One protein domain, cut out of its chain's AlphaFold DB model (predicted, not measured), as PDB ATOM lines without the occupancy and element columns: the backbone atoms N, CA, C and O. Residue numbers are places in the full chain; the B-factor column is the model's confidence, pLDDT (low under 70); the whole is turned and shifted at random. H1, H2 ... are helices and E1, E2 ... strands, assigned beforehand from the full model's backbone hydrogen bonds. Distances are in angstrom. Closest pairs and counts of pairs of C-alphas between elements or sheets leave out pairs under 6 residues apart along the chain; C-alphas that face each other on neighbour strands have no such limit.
ATOM      1  N   PRO A  55     170.585 128.711 146.031       58.19
ATOM      2  CA  PRO A  55     170.914 128.413 144.652       58.19
ATOM      3  C   PRO A  55     170.455 126.998 144.276       58.19
ATOM      4  O   PRO A  55     170.401 126.072 145.089       58.19
ATOM      5  N   ALA A  56     170.029 126.856 143.017       60.72
ATOM      6  CA  ALA A  56     169.331 125.668 142.525       60.72
ATOM      7  C   ALA A  56     170.155 124.366 142.636       60.72
ATOM      8  O   ALA A  56     169.600 123.267 142.599       60.72
ATOM      9  N   ASP A  57     171.472 124.501 142.765       62.06
ATOM     10  CA  ASP A  57     172.456 123.438 142.934       62.06
ATOM     11  C   ASP A  57     172.336 122.715 144.286       62.06
ATOM     12  O   ASP A  57     172.521 121.498 144.330       62.06
ATOM     13  N   HIS A  58     171.916 123.396 145.357       60.00
ATOM     14  CA  HIS A  58     171.662 122.763 146.658       60.00
ATOM     15  C   HIS A  58     170.460 121.808 146.659       60.00
ATOM     16  O   HIS A  58     170.368 120.934 147.519       60.00
ATOM     17  N   PHE A  59     169.561 121.911 145.675       62.53
ATOM     18  CA  PHE A  59     168.418 121.003 145.548       62.53
ATOM     19  C   PHE A  59     168.708 119.762 144.700       62.53
ATOM     20  O   PHE A  59     167.882 118.853 144.675       62.53
ATOM     21  N   ALA A  60     169.848 119.698 144.002       64.62
ATOM     22  CA  ALA A  60     170.143 118.607 143.069       64.62
ATOM     23  C   ALA A  60     170.227 117.231 143.759       64.62
ATOM     24  O   ALA A  60     169.901 116.220 143.141       64.62
ATOM     25  N   ASN A  61     170.599 117.213 145.044       66.00
ATOM     26  CA  ASN A  61     170.683 116.013 145.884       66.00
ATOM     27  C   ASN A  61     169.696 116.042 147.063       66.00
ATOM     28  O   ASN A  61     169.876 115.305 148.031       66.00
ATOM     29  N   ALA A  62     168.703 116.934 147.042       70.50
ATOM     30  CA  ALA A  62     167.766 117.074 148.146       70.50
ATOM     31  C   ALA A  62     166.567 116.132 147.968       70.50
ATOM     32  O   ALA A  62     165.945 116.093 146.905       70.50
ATOM     33  N   GLU A  63     166.229 115.385 149.014       75.31
ATOM     34  CA  GLU A  63     165.089 114.472 149.023       75.31
ATOM     35  C   GLU A  63     163.806 115.228 149.385       75.31
ATOM     36  O   GLU A  63     163.789 116.061 150.292       75.31
ATOM     37  N   LEU A  64     162.713 114.964 148.666       75.50
ATOM     38  CA  LEU A  64     161.414 115.555 148.976       75.50
ATOM     39  C   LEU A  64     160.839 114.898 150.232       75.50
ATOM     40  O   LEU A  64     160.342 113.778 150.178       75.50
ATOM     41  N   VAL A  65     160.849 115.632 151.340       77.50
ATOM     42  CA  VAL A  65     160.290 115.171 152.618       77.50
ATOM     43  C   VAL A  65     158.792 115.415 152.676       77.50
ATOM     44  O   VAL A  65     158.028 114.575 153.148       77.50
ATOM     45  N   HIS A  66     158.347 116.576 152.195       75.69
ATOM     46  CA  HIS A  66     156.937 116.926 152.262       75.69
ATOM     47  C   HIS A  66     156.514 117.843 151.126       75.69
ATOM     48  O   HIS A  66     157.283 118.684 150.663       75.69
ATOM     49  N   GLN A  67     155.262 117.709 150.696       77.06
ATOM     50  CA  GLN A  67     154.694 118.565 149.670       77.06
ATOM     51  C   GLN A  67     153.291 119.016 150.068       77.06
ATOM     52  O   GLN A  67     152.363 118.215 150.143       77.06
ATOM     53  N   LEU A  68     153.134 120.318 150.297       74.94
ATOM     54  CA  LEU A  68     151.868 120.931 150.671       74.94
ATOM     55  C   LEU A  68     151.334 121.775 149.515       74.94
ATOM     56  O   LEU A  68     152.025 122.645 148.986       74.94
ATOM     57  N   ARG A  69     150.072 121.564 149.150       73.25
ATOM     58  CA  ARG A  69     149.367 122.424 148.196       73.25
ATOM     59  C   ARG A  69     148.704 123.569 148.954       73.25
ATOM     60  O   ARG A  69     147.881 123.330 149.834       73.25
ATOM     61  N   VAL A  70     149.052 124.803 148.610       67.50
ATOM     62  CA  VAL A  70     148.541 126.005 149.271       67.50
ATOM     63  C   VAL A  70     147.749 126.856 148.288       67.50
ATOM     64  O   VAL A  70     148.196 127.169 147.185       67.50
ATOM     65  N   GLY A  71     146.537 127.210 148.712       62.44
ATOM     66  CA  GLY A  71     145.595 128.002 147.933       62.44
ATOM     67  C   GLY A  71     144.866 127.214 146.837       62.44
ATOM     68  O   GLY A  71     145.238 126.107 146.444       62.44
ATOM     69  N   ALA A  72     143.798 127.822 146.315       59.75
ATOM     70  CA  ALA A  72     142.955 127.233 145.271       59.75
ATOM     71  C   ALA A  72     143.686 127.075 143.920       59.75
ATOM     72  O   ALA A  72     143.333 126.215 143.116       59.75
ATOM     73  N   ASN A  73     144.750 127.852 143.697       60.94
ATOM     74  CA  ASN A  73     145.463 127.928 142.416       60.94
ATOM     75  C   ASN A  73     146.520 126.826 142.228       60.94
ATOM     76  O   ASN A  73     147.228 126.821 141.227       60.94
ATOM     77  N   GLY A  74     146.656 125.898 143.180       59.34
ATOM     78  CA  GLY A  74     147.597 124.781 143.065       59.34
ATOM     79  C   GLY A  74     149.069 125.131 143.231       59.34
ATOM     80  O   GLY A  74     149.928 124.374 142.780       59.34
ATOM     81  N   ARG A  75     149.371 126.234 143.924       70.44
ATOM     82  CA  ARG A  75     150.740 126.522 144.358       70.44
ATOM     83  C   ARG A  75     151.183 125.440 145.323       70.44
ATOM     84  O   ARG A  75     150.399 124.968 146.146       70.44
ATOM     85  N   THR A  76     152.428 125.019 145.176       68.06
ATOM     86  CA  THR A  76     152.930 123.849 145.879       68.06
ATOM     87  C   THR A  76     154.228 124.186 146.585       68.06
ATOM     88  O   THR A  76     155.096 124.858 146.031       68.06
ATOM     89  N   ILE A  77     154.311 123.747 147.830       74.31
ATOM     90  CA  ILE A  77     155.392 124.014 148.762       74.31
ATOM     91  C   ILE A  77     156.063 122.679 149.005       74.31
ATOM     92  O   ILE A  77     155.424 121.748 149.486       74.31
ATOM     93  N   SER A  78     157.324 122.580 148.624       75.94
ATOM     94  CA  SER A  78     158.132 121.378 148.738       75.94
ATOM     95  C   SER A  78     159.159 121.592 149.838       75.94
ATOM     96  O   SER A  78     160.023 122.455 149.718       75.94
ATOM     97  N   VAL A  79     159.056 120.814 150.909       76.50
ATOM     98  CA  VAL A  79     160.094 120.709 151.932       76.50
ATOM     99  C   VAL A  79     161.084 119.656 151.457       76.50
ATOM    100  O   VAL A  79     160.708 118.512 151.198       76.50
ATOM    101  N   LEU A  80     162.330 120.072 151.292       76.75
ATOM    102  CA  LEU A  80     163.432 119.286 150.760       76.75
ATOM    103  C   LEU A  80     164.475 119.115 151.866       76.75
ATOM    104  O   LEU A  80     164.761 120.073 152.575       76.75
ATOM    105  N   GLU A  81     165.047 117.930 152.027       76.19
ATOM    106  CA  GLU A  81     166.115 117.678 152.999       76.19
ATOM    107  C   GLU A  81     167.396 117.267 152.276       76.19
ATOM    108  O   GLU A  81     167.383 116.403 151.402       76.19
ATOM    109  N   SER A  82     168.506 117.923 152.608       71.31
ATOM    110  CA  SER A  82     169.834 117.602 152.083       71.31
ATOM    111  C   SER A  82     170.869 117.798 153.186       71.31
ATOM    112  O   SER A  82     170.830 118.801 153.896       71.31
ATOM    113  N   ASP A  83     171.762 116.824 153.369       71.25
ATOM    114  CA  ASP A  83     172.823 116.840 154.389       71.25
ATOM    115  C   ASP A  83     172.329 117.153 155.820       71.25
ATOM    116  O   ASP A  83     172.976 117.868 156.586       71.25
ATOM    117  N   GLY A  84     171.143 116.640 156.179       68.69
ATOM    118  CA  GLY A  84     170.503 116.868 157.484       68.69
ATOM    119  C   GLY A  84     169.961 118.288 157.687       68.69
ATOM    120  O   GLY A  84     169.547 118.640 158.792       68.69
ATOM    121  N   LYS A  85     169.959 119.117 156.637       69.44
ATOM    122  CA  LYS A  85     169.344 120.446 156.617       69.44
ATOM    123  C   LYS A  85     168.056 120.413 155.808       69.44
ATOM    124  O   LYS A  85     167.993 119.795 154.747       69.44
ATOM    125  N   ARG A  86     167.034 121.105 156.305       71.81
ATOM    126  CA  ARG A  86     165.725 121.216 155.656       71.81
ATOM    127  C   ARG A  86     165.588 122.563 154.965       71.81
ATOM    128  O   ARG A  86     165.907 123.601 155.538       71.81
ATOM    129  N   PHE A  87     165.074 122.527 153.748       71.75
ATOM    130  CA  PHE A  87     164.890 123.659 152.855       71.75
ATOM    131  C   PHE A  87     163.440 123.715 152.396       71.75
ATOM    132  O   PHE A  87     162.790 122.684 152.219       71.75
ATOM    133  N   VAL A  88     162.921 124.918 152.177       75.06
ATOM    134  CA  VAL A  88     161.537 125.117 151.743       75.06
ATOM    135  C   VAL A  88     161.555 125.746 150.364       75.06
ATOM    136  O   VAL A  88     161.924 126.902 150.199       75.06
ATOM    137  N   ARG A  89     161.118 124.992 149.359       74.50
ATOM    138  CA  ARG A  89     160.932 125.493 148.004       74.50
ATOM    139  C   ARG A  89     159.468 125.815 147.779       74.50
ATOM    140  O   ARG A  89     158.607 124.940 147.837       74.50
ATOM    141  N   VAL A  90     159.183 127.065 147.452       73.25
ATOM    142  CA  VAL A  90     157.833 127.512 147.111       73.25
ATOM    143  C   VAL A  90     157.734 127.694 145.602       73.25
ATOM    144  O   VAL A  90     158.493 128.453 145.009       73.25
ATOM    145  N   ASN A  91     156.792 126.995 144.964       70.56
ATOM    146  CA  ASN A  91     156.556 127.144 143.533       70.56
ATOM    147  C   ASN A  91     155.502 128.237 143.272       70.56
ATOM    148  O   ASN A  91     154.294 127.998 143.396       70.56
ATOM    149  N   GLY A  92     155.987 129.437 142.938       66.75
ATOM    150  CA  GLY A  92     155.199 130.646 142.675       66.75
ATOM    151  C   GLY A  92     155.167 131.637 143.844       66.75
ATOM    152  O   GLY A  92     155.605 131.346 144.951       66.75
ATOM    153  N   GLU A  93     154.621 132.832 143.617       67.56
ATOM    154  CA  GLU A  93     154.499 133.839 144.675       67.56
ATOM    155  C   GLU A  93     153.340 133.513 145.623       67.56
ATOM    156  O   GLU A  93     152.177 133.476 145.217       67.56
ATOM    157  N   LEU A  94     153.639 133.305 146.907       68.50
ATOM    158  CA  LEU A  94     152.617 133.204 147.949       68.50
ATOM    159  C   LEU A  94     152.194 134.591 148.423       68.50
ATOM    160  O   LEU A  94     153.041 135.459 148.661       68.50
ATOM    161  N   SER A  95     150.891 134.769 148.645       71.94
ATOM    162  CA  SER A  95     150.396 135.952 149.342       71.94
ATOM    163  C   SER A  95     150.855 135.950 150.800       71.94
ATOM    164  O   SER A  95     151.141 134.916 151.401       71.94
ATOM    165  N   ARG A  96     150.851 137.131 151.407       69.88
ATOM    166  CA  ARG A  96     151.266 137.353 152.795       69.88
ATOM    167  C   ARG A  96     150.576 136.437 153.812       69.88
ATOM    168  O   ARG A  96     151.213 135.908 154.719       69.88
ATOM    169  N   LYS A  97     149.269 136.212 153.633       74.00
ATOM    170  CA  LYS A  97     148.470 135.326 154.496       74.00
ATOM    171  C   LYS A  97     148.859 133.860 154.319       74.00
ATOM    172  O   LYS A  97     149.005 133.151 155.309       74.00
ATOM    173  N   GLU A  98     149.062 133.432 153.075       75.00
ATOM    174  CA  GLU A  98     149.489 132.066 152.758       75.00
ATOM    175  C   GLU A  98     150.899 131.789 153.302       75.00
ATOM    176  O   GLU A  98     151.124 130.730 153.882       75.00
ATOM    177  N   ARG A  99     151.818 132.766 153.217       73.12
ATOM    178  CA  ARG A  99     153.163 132.676 153.815       73.12
ATOM    179  C   ARG A  99     153.101 132.497 155.330       73.12
ATOM    180  O   ARG A  99     153.706 131.575 155.866       73.12
ATOM    181  N   ALA A 100     152.332 133.336 156.028       74.56
ATOM    182  CA  ALA A 100     152.198 133.237 157.482       74.56
ATOM    183  C   ALA A 100     151.567 131.904 157.925       74.56
ATOM    184  O   ALA A 100     151.975 131.327 158.933       74.56
ATOM    185  N   GLN A 101     150.586 131.402 157.170       75.88
ATOM    186  CA  GLN A 101     149.950 130.116 157.444       75.88
ATOM    187  C   GLN A 101     150.908 128.942 157.217       75.88
ATOM    188  O   GLN A 101     150.965 128.045 158.056       75.88
ATOM    189  N   MET A 102     151.697 128.975 156.141       76.88
ATOM    190  CA  MET A 102     152.748 127.989 155.890       76.88
ATOM    191  C   MET A 102     153.780 127.981 157.020       76.88
ATOM    192  O   MET A 102     154.063 126.915 157.546       76.88
ATOM    193  N   MET A 103     154.311 129.136 157.435       75.88
ATOM    194  CA  MET A 103     155.316 129.185 158.508       75.88
ATOM    195  C   MET A 103     154.790 128.586 159.813       75.88
ATOM    196  O   MET A 103     155.486 127.833 160.486       75.88
ATOM    197  N   ARG A 104     153.526 128.873 160.152       78.19
ATOM    198  CA  ARG A 104     152.868 128.260 161.314       78.19
ATOM    199  C   ARG A 104     152.760 126.746 161.178       78.19
ATOM    200  O   ARG A 104     152.984 126.056 162.162       78.19
ATOM    201  N   TYR A 105     152.424 126.251 159.991       78.00
ATOM    202  CA  TYR A 105     152.349 124.818 159.724       78.00
ATOM    203  C   TYR A 105     153.725 124.151 159.837       78.00
ATOM    204  O   TYR A 105     153.873 123.190 160.580       78.00
ATOM    205  N   LEU A 106     154.748 124.709 159.184       76.88
ATOM    206  CA  LEU A 106     156.115 124.182 159.222       76.88
ATOM    207  C   LEU A 106     156.682 124.141 160.644       76.88
ATOM    208  O   LEU A 106     157.329 123.166 161.014       76.88
ATOM    209  N   LYS A 107     156.393 125.166 161.454       79.88
ATOM    210  CA  LYS A 107     156.785 125.208 162.864       79.88
ATOM    211  C   LYS A 107     156.001 124.217 163.727       79.88
ATOM    212  O   LYS A 107     156.581 123.569 164.588       79.88
ATOM    213  N   ALA A 108     154.694 124.083 163.502       77.88
ATOM    214  CA  ALA A 108     153.862 123.124 164.233       77.88
ATOM    215  C   ALA A 108     154.281 121.669 163.971       77.88
ATOM    216  O   ALA A 108     154.244 120.852 164.884       77.88
ATOM    217  N   GLU A 109     154.721 121.375 162.749       77.25
ATOM    218  CA  GLU A 109     155.155 120.038 162.337       77.25
ATOM    219  C   GLU A 109     156.641 119.759 162.650       77.25
ATOM    220  O   GLU A 109     157.145 118.671 162.384       77.25
ATOM    221  N   GLY A 110     157.370 120.732 163.213       76.25
ATOM    222  CA  GLY A 110     158.786 120.577 163.568       76.25
ATOM    223  C   GLY A 110     159.739 120.554 162.368       76.25
ATOM    224  O   GLY A 110     160.841 120.011 162.454       76.25
ATOM    225  N   TYR A 111     159.335 121.123 161.229       71.25
ATOM    226  CA  TYR A 111     160.225 121.319 160.081       71.25
ATOM    227  C   TYR A 111     161.121 122.552 160.231       71.25
ATOM    228  O   TYR A 111     162.147 122.629 159.560       71.25
ATOM    229  N   MET A 112     160.739 123.491 161.099       63.69
ATOM    230  CA  MET A 112     161.481 124.709 161.426       63.69
ATOM    231  C   MET A 112     161.367 125.008 162.925       63.69
ATOM    232  O   MET A 112     160.281 124.859 163.489       63.69
ATOM    233  N   ASP A 113     162.467 125.461 163.530       59.81
ATOM    234  CA  ASP A 113     162.528 125.931 164.924       59.81
ATOM    235  C   ASP A 113     162.100 127.402 165.077       59.81
ATOM    236  O   ASP A 113     162.395 128.239 164.196       59.81
TER     237      ASP A 113
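What this domain is: This is residues 55 to 113 of the 113 residues of an uncharacterized protein of Verrucomicrobia bacterium LW23 (UniProt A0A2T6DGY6). A strongly twisted sheet of three strands winds one after the other through E1, E2 and E3, and one helix, H2, packs slantwise over part of one face with its residues 98 to 106. A four-residue helix, H1, only grazes the sheet near the start of E1, away from H2. The printed part has 59 residues, with H1, E1, E2, E3 and H2 along the chain; the sheet's order is E1, E2, E3, antiparallel, and the class is mixed. It is compact, with a radius of gyration of the C-alphas of 11.5 A and spans of 31 by 22 by 16 A.

Where its parts are: Find C-alpha 56 at (169.331, 125.668, 142.525), where H1, residues 56 to 59, begins. E1, residues 63 to 70, runs 20.2 A, E2, residues 75 to 82, 22.4 A, and E3, residues 85 to 91, 19.5 A. H2, residues 96 to 108, runs 18.4 A to C-alpha 108 at (153.862, 123.124, 164.233).

How they stand to each other: The meander E1, E2, E3, each strand the antiparallel neighbour of the one before, is two hairpins. Look at N 68 and O 77, 2.8 A, between E1 and E2, and at N 87 and O 80, 2.7 A, between E2 and E3. The sheet is only just strongly twisted, its C-alphas up to 4.4 A off the best plane. H1 grazes it with residues 58 to 59; the closest C-alphas of H1 and E2 are Phe 59 and Leu 80, 7.4 A. H2 is on the sheet; the closest C-alphas of E1 and H2 are Val 70 and Glu 98, 7.1 A. H1 and H2 are apart. In H2 every O i to N i+4 pair is within hydrogen-bond range; H1 is too short for one.

The domain as a whole: The C-alphas farthest apart, Ala 72 and Asp 83, are 32.9 A apart. The printed part has no cut, and its four links are tight. Mean pLDDT of the printed part is 71.0; residues 55 to 61 and 70 to 74 are among those under 70.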